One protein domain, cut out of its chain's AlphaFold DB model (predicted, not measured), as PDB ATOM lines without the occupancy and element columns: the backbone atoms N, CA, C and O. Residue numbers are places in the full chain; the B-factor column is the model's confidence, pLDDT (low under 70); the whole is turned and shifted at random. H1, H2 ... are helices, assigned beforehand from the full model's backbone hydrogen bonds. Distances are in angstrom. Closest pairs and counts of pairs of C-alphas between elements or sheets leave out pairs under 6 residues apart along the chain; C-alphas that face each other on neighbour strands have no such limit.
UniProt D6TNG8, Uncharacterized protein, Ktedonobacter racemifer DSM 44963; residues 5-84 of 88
ATOM      1  N   ARG A   5      52.988  58.862  92.179       66.94
ATOM      2  CA  ARG A   5      52.888  60.243  91.697       66.94
ATOM      3  C   ARG A   5      54.040  60.626  90.768       66.94
ATOM      4  O   ARG A   5      53.796  61.170  89.695       66.94
ATOM      5  N   THR A   6      55.286  60.340  91.150       70.81
ATOM      6  CA  THR A   6      56.460  60.641  90.315       70.81
ATOM      7  C   THR A   6      56.424  59.849  89.012       70.81
ATOM      8  O   THR A   6      56.672  60.415  87.951       70.81
ATOM      9  N   LEU A   7      56.065  58.563  89.074       70.50
ATOM     10  CA  LEU A   7      56.000  57.704  87.893       70.50
ATOM     11  C   LEU A   7      54.912  58.169  86.908       70.50
ATOM     12  O   LEU A   7      55.145  58.223  85.704       70.50
ATOM     13  N   PHE A   8      53.740  58.540  87.423       69.31
ATOM     14  CA  PHE A   8      52.629  59.015  86.606       69.31
ATOM     15  C   PHE A   8      52.965  60.342  85.916       69.31
ATOM     16  O   PHE A   8      52.785  60.474  84.706       69.31
ATOM     17  N   LEU A   9      53.526  61.305  86.656       69.50
ATOM     18  CA  LEU A   9      53.930  62.599  86.098       69.50
ATOM     19  C   LEU A   9      55.009  62.453  85.016       69.50
ATOM     20  O   LEU A   9      54.908  63.093  83.970       69.50
ATOM     21  N   GLU A  10      56.004  61.585  85.226       76.31
ATOM     22  CA  GLU A  10      57.030  61.281  84.217       76.31
ATOM     23  C   GLU A  10      56.406  60.758  82.915       76.31
ATOM     24  O   GLU A  10      56.789  61.173  81.821       76.31
ATOM     25  N   ILE A  11      55.406  59.885  83.020       70.69
ATOM     26  CA  ILE A  11      54.746  59.279  81.861       70.69
ATOM     27  C   ILE A  11      53.829  60.286  81.146       70.69
ATOM     28  O   ILE A  11      53.813  60.336  79.913       70.69
ATOM     29  N   CYS A  12      53.129  61.152  81.882       70.06
ATOM     30  CA  CYS A  12      52.366  62.259  81.298       70.06
ATOM     31  C   CYS A  12      53.262  63.260  80.559       70.06
ATOM     32  O   CYS A  12      52.905  63.724  79.474       70.06
ATOM     33  N   LEU A  13      54.440  63.575  81.111       72.88
ATOM     34  CA  LEU A  13      55.430  64.426  80.447       72.88
ATOM     35  C   LEU A  13      55.923  63.800  79.138       72.88
ATOM     36  O   LEU A  13      55.983  64.487  78.118       72.88
ATOM     37  N   GLN A  14      56.195  62.492  79.136       71.00
ATOM     38  CA  GLN A  14      56.561  61.769  77.916       71.00
ATOM     39  C   GLN A  14      55.443  61.811  76.865       71.00
ATOM     40  O   GLN A  14      55.729  61.998  75.684       71.00
ATOM     41  N   MET A  15      54.169  61.716  77.265       68.81
ATOM     42  CA  MET A  15      53.053  61.878  76.325       68.81
ATOM     43  C   MET A  15      52.945  63.281  75.745       68.81
ATOM     44  O   MET A  15      52.765  63.408  74.536       68.81
ATOM     45  N   LYS A  16      53.078  64.329  76.567       67.88
ATOM     46  CA  LYS A  16      53.070  65.717  76.074       67.88
ATOM     47  C   LYS A  16      54.196  65.950  75.068       67.88
ATOM     48  O   LYS A  16      53.977  66.558  74.026       67.88
ATOM     49  N   TRP A  17      55.380  65.411  75.344       68.81
ATOM     50  CA  TRP A  17      56.515  65.494  74.429       68.81
ATOM     51  C   TRP A  17      56.264  64.736  73.111       68.81
ATOM     52  O   TRP A  17      56.546  65.250  72.028       68.81
ATOM     53  N   LEU A  18      55.654  63.548  73.179       63.84
ATOM     54  CA  LEU A  18      55.289  62.763  71.996       63.84
ATOM     55  C   LEU A  18      54.122  63.341  71.191       63.84
ATOM     56  O   LEU A  18      54.025  63.078  69.992       63.84
ATOM     57  N   ALA A  19      53.219  64.101  71.811       62.25
ATOM     58  CA  ALA A  19      52.160  64.817  71.103       62.25
ATOM     59  C   ALA A  19      52.752  65.861  70.140       62.25
ATOM     60  O   ALA A  19      52.262  66.010  69.023       62.25
ATOM     61  N   ASN A  20      53.868  66.477  70.535       63.75
ATOM     62  CA  ASN A  20      54.565  67.514  69.774       63.75
ATOM     63  C   ASN A  20      55.515  66.971  68.687       63.75
ATOM     64  O   ASN A  20      56.052  67.748  67.904       63.75
ATOM     65  N   THR A  21      55.733  65.653  68.605       61.47
ATOM     66  CA  THR A  21      56.579  65.015  67.580       61.47
ATOM     67  C   THR A  21      55.705  64.184  66.630       61.47
ATOM     68  O   THR A  21      54.981  63.283  67.042       61.47
ATOM     69  N   HIS A  22      55.681  64.542  65.343       58.69
ATOM     70  CA  HIS A  22      54.534  64.246  64.469       58.69
ATOM     71  C   HIS A  22      54.578  62.910  63.689       58.69
ATOM     72  O   HIS A  22      53.539  62.509  63.177       58.69
ATOM     73  N   HIS A  23      55.710  62.185  63.602       55.34
ATOM     74  CA  HIS A  23      55.830  61.068  62.635       55.34
ATOM     75  C   HIS A  23      56.293  59.696  63.164       55.34
ATOM     76  O   HIS A  23      55.791  58.681  62.692       55.34
ATOM     77  N   THR A  24      57.141  59.607  64.190       53.47
ATOM     78  CA  THR A  24      57.496  58.328  64.863       53.47
ATOM     79  C   THR A  24      56.581  57.992  66.045       53.47
ATOM     80  O   THR A  24      56.712  56.957  66.700       53.47
ATOM     81  N   ALA A  25      55.614  58.867  66.319       60.41
ATOM     82  CA  ALA A  25      54.953  58.916  67.604       60.41
ATOM     83  C   ALA A  25      53.728  58.011  67.737       60.41
ATOM     84  O   ALA A  25      53.305  57.802  68.860       60.41
ATOM     85  N   ARG A  26      53.134  57.438  66.679       68.00
ATOM     86  CA  ARG A  26      51.878  56.671  66.853       68.00
ATOM     87  C   ARG A  26      52.075  55.415  67.706       68.00
ATOM     88  O   ARG A  26      51.405  55.263  68.718       68.00
ATOM     89  N   MET A  27      53.037  54.564  67.348       70.25
ATOM     90  CA  MET A  27      53.331  53.332  68.091       70.25
ATOM     91  C   MET A  27      53.909  53.626  69.483       70.25
ATOM     92  O   MET A  27      53.544  52.974  70.460       70.25
ATOM     93  N   GLN A  28      54.749  54.659  69.603       72.62
ATOM     94  CA  GLN A  28      55.250  55.119  70.900       72.62
ATOM     95  C   GLN A  28      54.129  55.688  71.781       72.62
ATOM     96  O   GLN A  28      54.052  55.331  72.952       72.62
ATOM     97  N   ARG A  29      53.207  56.484  71.227       73.25
ATOM     98  CA  ARG A  29      52.010  56.981  71.924       73.25
ATOM     99  C   ARG A  29      51.148  55.817  72.387       73.25
ATOM    100  O   ARG A  29      50.819  55.792  73.563       73.25
ATOM    101  N   THR A  30      50.866  54.822  71.542       76.31
ATOM    102  CA  THR A  30      50.107  53.627  71.953       76.31
ATOM    103  C   THR A  30      50.794  52.889  73.106       76.31
ATOM    104  O   THR A  30      50.143  52.563  74.095       76.31
ATOM    105  N   MET A  31      52.113  52.669  73.039       77.06
ATOM    106  CA  MET A  31      52.855  52.033  74.136       77.06
ATOM    107  C   MET A  31      52.796  52.846  75.433       77.06
ATOM    108  O   MET A  31      52.680  52.270  76.516       77.06
ATOM    109  N   ILE A  32      52.876  54.175  75.349       76.94
ATOM    110  CA  ILE A  32      52.774  55.032  76.530       76.94
ATOM    111  C   ILE A  32      51.340  55.061  77.075       76.94
ATOM    112  O   ILE A  32      51.160  54.907  78.279       76.94
ATOM    113  N   GLN A  33      50.322  55.145  76.221       81.38
ATOM    114  CA  GLN A  33      48.914  55.055  76.620       81.38
ATOM    115  C   GLN A  33      48.610  53.721  77.315       81.38
ATOM    116  O   GLN A  33      47.943  53.706  78.345       81.38
ATOM    117  N   GLN A  34      49.172  52.607  76.831       83.00
ATOM    118  CA  GLN A  34      49.076  51.309  77.508       83.00
ATOM    119  C   GLN A  34      49.769  51.310  78.880       83.00
ATOM    120  O   GLN A  34      49.237  50.741  79.832       83.00
ATOM    121  N   LYS A  35      50.937  51.956  79.017       83.12
ATOM    122  CA  LYS A  35      51.611  52.114  80.320       83.12
ATOM    123  C   LYS A  35      50.762  52.929  81.298       83.12
ATOM    124  O   LYS A  35      50.659  52.531  82.454       83.12
ATOM    125  N   ILE A  36      50.137  54.015  80.839       82.31
ATOM    126  CA  ILE A  36      49.214  54.821  81.653       82.31
ATOM    127  C   ILE A  36      48.017  53.975  82.073       82.31
ATOM    128  O   ILE A  36      47.731  53.890  83.261       82.31
ATOM    129  N   GLY A  37      47.374  53.277  81.136       86.19
ATOM    130  CA  GLY A  37      46.224  52.430  81.441       86.19
ATOM    131  C   GLY A  37      46.530  51.348  82.475       86.19
ATOM    132  O   GLY A  37      45.743  51.142  83.398       86.19
ATOM    133  N   ARG A  38      47.709  50.713  82.399       86.56
ATOM    134  CA  ARG A  38      48.180  49.780  83.435       86.56
ATOM    135  C   ARG A  38      48.277  50.452  84.807       86.56
ATOM    136  O   ARG A  38      47.861  49.861  85.797       86.56
ATOM    137  N   LEU A  39      48.831  51.662  84.868       82.81
ATOM    138  CA  LEU A  39      48.962  52.410  86.118       82.81
ATOM    139  C   LEU A  39      47.610  52.845  86.675       82.81
ATOM    140  O   LEU A  39      47.433  52.784  87.884       82.81
ATOM    141  N   CYS A  40      46.647  53.203  85.824       85.25
ATOM    142  CA  CYS A  40      45.275  53.483  86.245       85.25
ATOM    143  C   CYS A  40      44.632  52.259  86.916       85.25
ATOM    144  O   CYS A  40      44.074  52.384  88.003       85.25
ATOM    145  N   TYR A  41      44.770  51.063  86.328       85.38
ATOM    146  CA  TYR A  41      44.302  49.821  86.960       85.38
ATOM    147  C   TYR A  41      45.017  49.515  88.272       85.38
ATOM    148  O   TYR A  41      44.396  49.022  89.209       85.38
ATOM    149  N   GLN A  42      46.325  49.754  88.326       82.38
ATOM    150  CA  GLN A  42      47.103  49.476  89.522       82.38
ATOM    151  C   GLN A  42      46.755  50.448  90.658       82.38
ATOM    152  O   GLN A  42      46.556  50.007  91.780       82.38
ATOM    153  N   ALA A  43      46.554  51.733  90.358       80.75
ATOM    154  CA  ALA A  43      46.058  52.710  91.323       80.75
ATOM    155  C   ALA A  43      44.691  52.317  91.893       80.75
ATOM    156  O   ALA A  43      44.509  52.369  93.099       80.75
ATOM    157  N   GLU A  44      43.751  51.868  91.056       84.50
ATOM    158  CA  GLU A  44      42.427  51.422  91.518       84.50
ATOM    159  C   GLU A  44      42.461  50.143  92.369       84.50
ATOM    160  O   GLU A  44      41.523  49.893  93.121       84.50
ATOM    161  N   LYS A  45      43.513  49.326  92.251       82.19
ATOM    162  CA  LYS A  45      43.718  48.141  93.097       82.19
ATOM    163  C   LYS A  45      44.431  48.465  94.406       82.19
ATOM    164  O   LYS A  45      44.111  47.865  95.427       82.19
ATOM    165  N   ASP A  46      45.408  49.363  94.345       79.81
ATOM    166  CA  ASP A  46      46.330  49.636  95.449       79.81
ATOM    167  C   ASP A  46      45.829  50.774  96.361       79.81
ATOM    168  O   ASP A  46      46.296  50.897  97.492       79.81
ATOM    169  N   LEU A  47      44.896  51.608  95.888       79.31
ATOM    170  CA  LEU A  47      44.383  52.786  96.593       79.31
ATOM    171  C   LEU A  47      42.875  52.694  96.844       79.31
ATOM    172  O   LEU A  47      42.136  52.029  96.118       79.31
ATOM    173  N   GLN A  48      42.396  53.418  97.858       81.69
ATOM    174  CA  GLN A  48      40.963  53.569  98.095       81.69
ATOM    175  C   GLN A  48      40.337  54.535  97.083       81.69
ATOM    176  O   GLN A  48      41.011  55.384  96.505       81.69
ATOM    177  N   VAL A  49      39.016  54.454  96.905       82.12
ATOM    178  CA  VAL A  49      38.268  55.281  95.938       82.12
ATOM    179  C   VAL A  49      38.539  56.780  96.122       82.12
ATOM    180  O   VAL A  49      38.730  57.493  95.138       82.12
ATOM    181  N   LEU A  50      38.609  57.250  97.371       82.12
ATOM    182  CA  LEU A  50      38.877  58.655  97.683       82.12
ATOM    183  C   LEU A  50      40.289  59.079  97.244       82.12
ATOM    184  O   LEU A  50      40.463  60.141  96.650       82.12
ATOM    185  N   ASP A  51      41.281  58.218  97.476       77.25
ATOM    186  CA  ASP A  51      42.672  58.453  97.088       77.25
ATOM    187  C   ASP A  51      42.843  58.428  95.565       77.25
ATOM    188  O   ASP A  51      43.603  59.221  95.012       77.25
ATOM    189  N   VAL A  52      42.102  57.561  94.865       80.75
ATOM    190  CA  VAL A  52      42.050  57.541  93.395       80.75
ATOM    191  C   VAL A  52      41.418  58.824  92.857       80.75
ATOM    192  O   VAL A  52      41.915  59.373  91.875       80.75
ATOM    193  N   SER A  53      40.351  59.323  93.487       81.25
ATOM    194  CA  SER A  53      39.727  60.595  93.104       81.25
ATOM    195  C   SER A  53      40.706  61.756  93.265       81.25
ATOM    196  O   SER A  53      40.961  62.482  92.309       81.25
ATOM    197  N   LEU A  54      41.348  61.864  94.434       79.12
ATOM    198  CA  LEU A  54      42.352  62.893  94.702       79.12
ATOM    199  C   LEU A  54      43.529  62.809  93.721       79.12
ATOM    200  O   LEU A  54      44.073  63.821  93.284       79.12
ATOM    201  N   LEU A  55      43.933  61.593  93.362       77.25
ATOM    202  CA  LEU A  55      44.981  61.344  92.387       77.25
ATOM    203  C   LEU A  55      44.582  61.831  90.984       77.25
ATOM    204  O   LEU A  55      45.391  62.501  90.343       77.25
ATOM    205  N   LYS A  56      43.358  61.546  90.516       81.44
ATOM    206  CA  LYS A  56      42.830  62.065  89.239       81.44
ATOM    207  C   LYS A  56      42.850  63.597  89.215       81.44
ATOM    208  O   LYS A  56      43.361  64.177  88.254       81.44
ATOM    209  N   ASP A  57      42.405  64.227  90.302       80.56
ATOM    210  CA  ASP A  57      42.376  65.685  90.456       80.56
ATOM    211  C   ASP A  57      43.789  66.290  90.430       80.56
ATOM    212  O   ASP A  57      44.068  67.213  89.666       80.56
ATOM    213  N   LEU A  58      44.728  65.724  91.202       72.31
ATOM    214  CA  LEU A  58      46.134  66.161  91.251       72.31
ATOM    215  C   LEU A  58      46.841  66.069  89.898       72.31
ATOM    216  O   LEU A  58      47.797  66.801  89.634       72.31
ATOM    217  N   LEU A  59      46.415  65.121  89.073       69.50
ATOM    218  CA  LEU A  59      46.965  64.876  87.750       69.50
ATOM    219  C   LEU A  59      46.207  65.640  86.657       69.50
ATOM    220  O   LEU A  59      46.654  65.634  85.509       69.50
ATOM    221  N   ASN A  60      45.112  66.319  87.018       74.31
ATOM    222  CA  ASN A  60      44.188  66.993  86.111       74.31
ATOM    223  C   ASN A  60      43.776  66.084  84.940       74.31
ATOM    224  O   ASN A  60      43.783  66.497  83.779       74.31
ATOM    225  N   VAL A  61      43.493  64.817  85.250       73.88
ATOM    226  CA  VAL A  61      43.030  63.821  84.283       73.88
ATOM    227  C   VAL A  61      41.523  63.725  84.428       73.88
ATOM    228  O   VAL A  61      41.037  63.347  85.494       73.88
ATOM    229  N   GLN A  62      40.782  64.067  83.371       74.81
ATOM    230  CA  GLN A  62      39.332  63.912  83.399       74.81
ATOM    231  C   GLN A  62      38.953  62.431  83.486       74.81
ATOM    232  O   GLN A  62      39.703  61.543  83.074       74.81
ATOM    233  N   GLU A  63      37.778  62.150  84.044       69.75
ATOM    234  CA  GLU A  63      37.308  60.778  84.229       69.75
ATOM    235  C   GLU A  63      37.184  60.009  82.901       69.75
ATOM    236  O   GLU A  63      37.489  58.812  82.839       69.75
ATOM    237  N   ASP A  64      36.851  60.728  81.828       74.81
ATOM    238  CA  ASP A  64      36.807  60.209  80.464       74.81
ATOM    239  C   ASP A  64      38.196  59.760  79.988       74.81
ATOM    240  O   ASP A  64      38.354  58.633  79.519       74.81
ATOM    241  N   ASP A  65      39.234  60.573  80.205       78.62
ATOM    242  CA  ASP A  65      40.616  60.227  79.849       78.62
ATOM    243  C   ASP A  65      41.113  59.011  80.642       78.62
ATOM    244  O   ASP A  65      41.751  58.108  80.093       78.62
ATOM    245  N   TRP A  66      40.783  58.946  81.935       83.12
ATOM    246  CA  TRP A  66      41.145  57.822  82.799       83.12
ATOM    247  C   TRP A  66      40.536  56.506  82.301       83.12
ATOM    248  O   TRP A  66      41.216  55.478  82.205       83.12
ATOM    249  N   SER A  67      39.254  56.541  81.946       85.19
ATOM    250  CA  SER A  67      38.531  55.392  81.404       85.19
ATOM    251  C   SER A  67      39.066  54.987  80.030       85.19
ATOM    252  O   SER A  67      39.283  53.797  79.786       85.19
ATOM    253  N   VAL A  68      39.389  55.958  79.172       86.56
ATOM    254  CA  VAL A  68      40.005  55.732  77.858       86.56
ATOM    255  C   VAL A  68      41.369  55.056  77.985       86.56
ATOM    256  O   VAL A  68      41.621  54.065  77.297       86.56
ATOM    257  N   TYR A  69      42.249  55.499  78.889       84.00
ATOM    258  CA  TYR A  69      43.547  54.840  79.075       84.00
ATOM    259  C   TYR A  69      43.398  53.395  79.559       84.00
ATOM    260  O   TYR A  69      44.092  52.503  79.057       84.00
ATOM    261  N   LYS A  70      42.465  53.127  80.484       87.06
ATOM    262  CA  LYS A  70      42.152  51.752  80.912       87.06
ATOM    263  C   LYS A  70      41.624  50.901  79.755       87.06
ATOM    264  O   LYS A  70      41.995  49.729  79.660       87.06
ATOM    265  N   GLN A  71      40.799  51.469  78.878       87.00
ATOM    266  CA  GLN A  71      40.279  50.773  77.704       87.00
ATOM    267  C   GLN A  71      41.400  50.438  76.710       87.00
ATOM    268  O   GLN A  71      41.554  49.279  76.343       87.00
ATOM    269  N   ILE A  72      42.271  51.397  76.378       85.00
ATOM    270  CA  ILE A  72      43.423  51.181  75.483       85.00
ATOM    271  C   ILE A  72      44.347  50.072  76.006       85.00
ATOM    272  O   ILE A  72      44.853  49.253  75.234       85.00
ATOM    273  N   TYR A  73      44.584  50.025  77.320       86.94
ATOM    274  CA  TYR A  73      45.365  48.948  77.927       86.94
ATOM    275  C   TYR A  73      44.670  47.587  77.805       86.94
ATOM    276  O   TYR A  73      45.318  46.598  77.463       86.94
ATOM    277  N   ARG A  74      43.356  47.540  78.040       85.50
ATOM    278  CA  ARG A  74      42.546  46.327  77.905       85.50
ATOM    279  C   ARG A  74      42.545  45.812  76.461       85.50
ATOM    280  O   ARG A  74      42.828  44.637  76.248       85.50
ATOM    281  N   ASP A  75      42.326  46.681  75.484       84.12
ATOM    282  CA  ASP A  75      42.327  46.319  74.059       84.12
ATOM    283  C   ASP A  75      43.714  45.843  73.602       84.12
ATOM    284  O   ASP A  75      43.846  44.862  72.871       84.12
ATOM    285  N   GLY A  76      44.772  46.481  74.113       79.25
ATOM    286  CA  GLY A  76      46.151  46.050  73.897       79.25
ATOM    287  C   GLY A  76      46.484  44.680  74.497       79.25
ATOM    288  O   GLY A  76      47.292  43.949  73.927       79.25
ATOM    289  N   LEU A  77      45.871  44.314  75.628       74.06
ATOM    290  CA  LEU A  77      45.989  42.971  76.203       74.06
ATOM    291  C   LEU A  77      45.247  41.934  75.357       74.06
ATOM    292  O   LEU A  77      45.806  40.872  75.093       74.06
ATOM    293  N   PHE A  78      44.029  42.238  74.900       62.97
ATOM    294  CA  PHE A  78      43.239  41.314  74.083       62.97
ATOM    295  C   PHE A  78      43.907  40.982  72.746       62.97
ATOM    296  O   PHE A  78      43.912  39.815  72.360       62.97
ATOM    297  N   MET A  79      44.550  41.952  72.085       61.47
ATOM    298  CA  MET A  79      45.327  41.668  70.870       61.47
ATOM    299  C   MET A  79      46.498  40.707  71.140       61.47
ATOM    300  O   MET A  79      46.698  39.762  70.386       61.47
ATOM    301  N   ARG A  80      47.219  40.874  72.257       58.91
ATOM    302  CA  ARG A  80      48.347  39.990  72.620       58.91
ATOM    303  C   ARG A  80      47.915  38.592  73.062       58.91
ATOM    304  O   ARG A  80      48.679  37.644  72.924       58.91
ATOM    305  N   ILE A  81      46.719  38.454  73.635       57.75
ATOM    306  CA  ILE A  81      46.155  37.146  74.005       57.75
ATOM    307  C   ILE A  81      45.648  36.416  72.752       57.75
ATOM    308  O   ILE A  81      45.869  35.215  72.635       57.75
ATOM    309  N   GLY A  82      45.049  37.137  71.797       50.97
ATOM    310  CA  GLY A  82      44.631  36.580  70.507       50.97
ATOM    311  C   GLY A  82      45.795  36.071  69.649       50.97
ATOM    312  O   GLY A  82      45.654  35.047  68.992       50.97
ATOM    313  N   GLU A  83      46.965  36.716  69.708       51.53
ATOM    314  CA  GLU A  83      48.186  36.260  69.017       51.53
ATOM    315  C   GLU A  83      48.835  35.018  69.661       51.53
ATOM    316  O   GLU A  83      49.510  34.253  68.977       51.53
ATOM    317  N   ASN A  84      48.604  34.777  70.957       44.91
ATOM    318  CA  ASN A  84      49.137  33.616  71.684       44.91
ATOM    319  C   ASN A  84      48.225  32.376  71.629       44.91
ATOM    320  O   ASN A  84      48.593  31.323  72.149       44.91
TER     321      ASN A  84
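What this domain is: This is residues 5 to 84 of the 88 residues of an uncharacterized protein of Ktedonobacter racemifer DSM 44963 (UniProt D6TNG8). The long helix H2 forms the middle: H1 folds back along it as a hairpin, and H4 crosses it nearly at right angles on the side away from H1, its residues 78 to 83 sticking out. Short H3 makes the turn from H2 to H4. The 80 printed residues, all helix in class with H1 to H4 in order, are compact: radius of gyration of the C-alphas 13.3 A, spans 37 by 33 by 21 A.

How they stand to each other: Start at H2, residues 25 to 46. H1, residues 5 to 19, touches it at Leu 18 and Ala 25, their closest C-alphas, 5.8 A apart, at a shallow tilt of 22 degrees, opposite ways. H4, residues 63 to 83, touches H2, about perpendicular at 73 degrees; the closest C-alphas, Gly 37 and Lys 70, are 4.2 A apart. H3, residues 49 to 58, is close but not clearly touching H2; the closest C-alphas, Glu 44 and Val 52, are 6.4 A apart. H1 and H4 are apart. In H1, H2, H3 and H4 every O i to N i+4 pair is within hydrogen-bond range.

Where its parts are: Find C-alpha 25 at (54.953, 58.916, 67.604); H2 runs 30.6 A to C-alpha 46. H1 spans 21.1 A, H3 14.2 A, and H4 30.8 A, ending at C-alpha 83, (48.186, 36.260, 69.017).

The domain as a whole: The printed part has no cut, and its three links are tight. Look for pLDDT under 70 in 24 residues, among them 15 to 26 and 78 to 84.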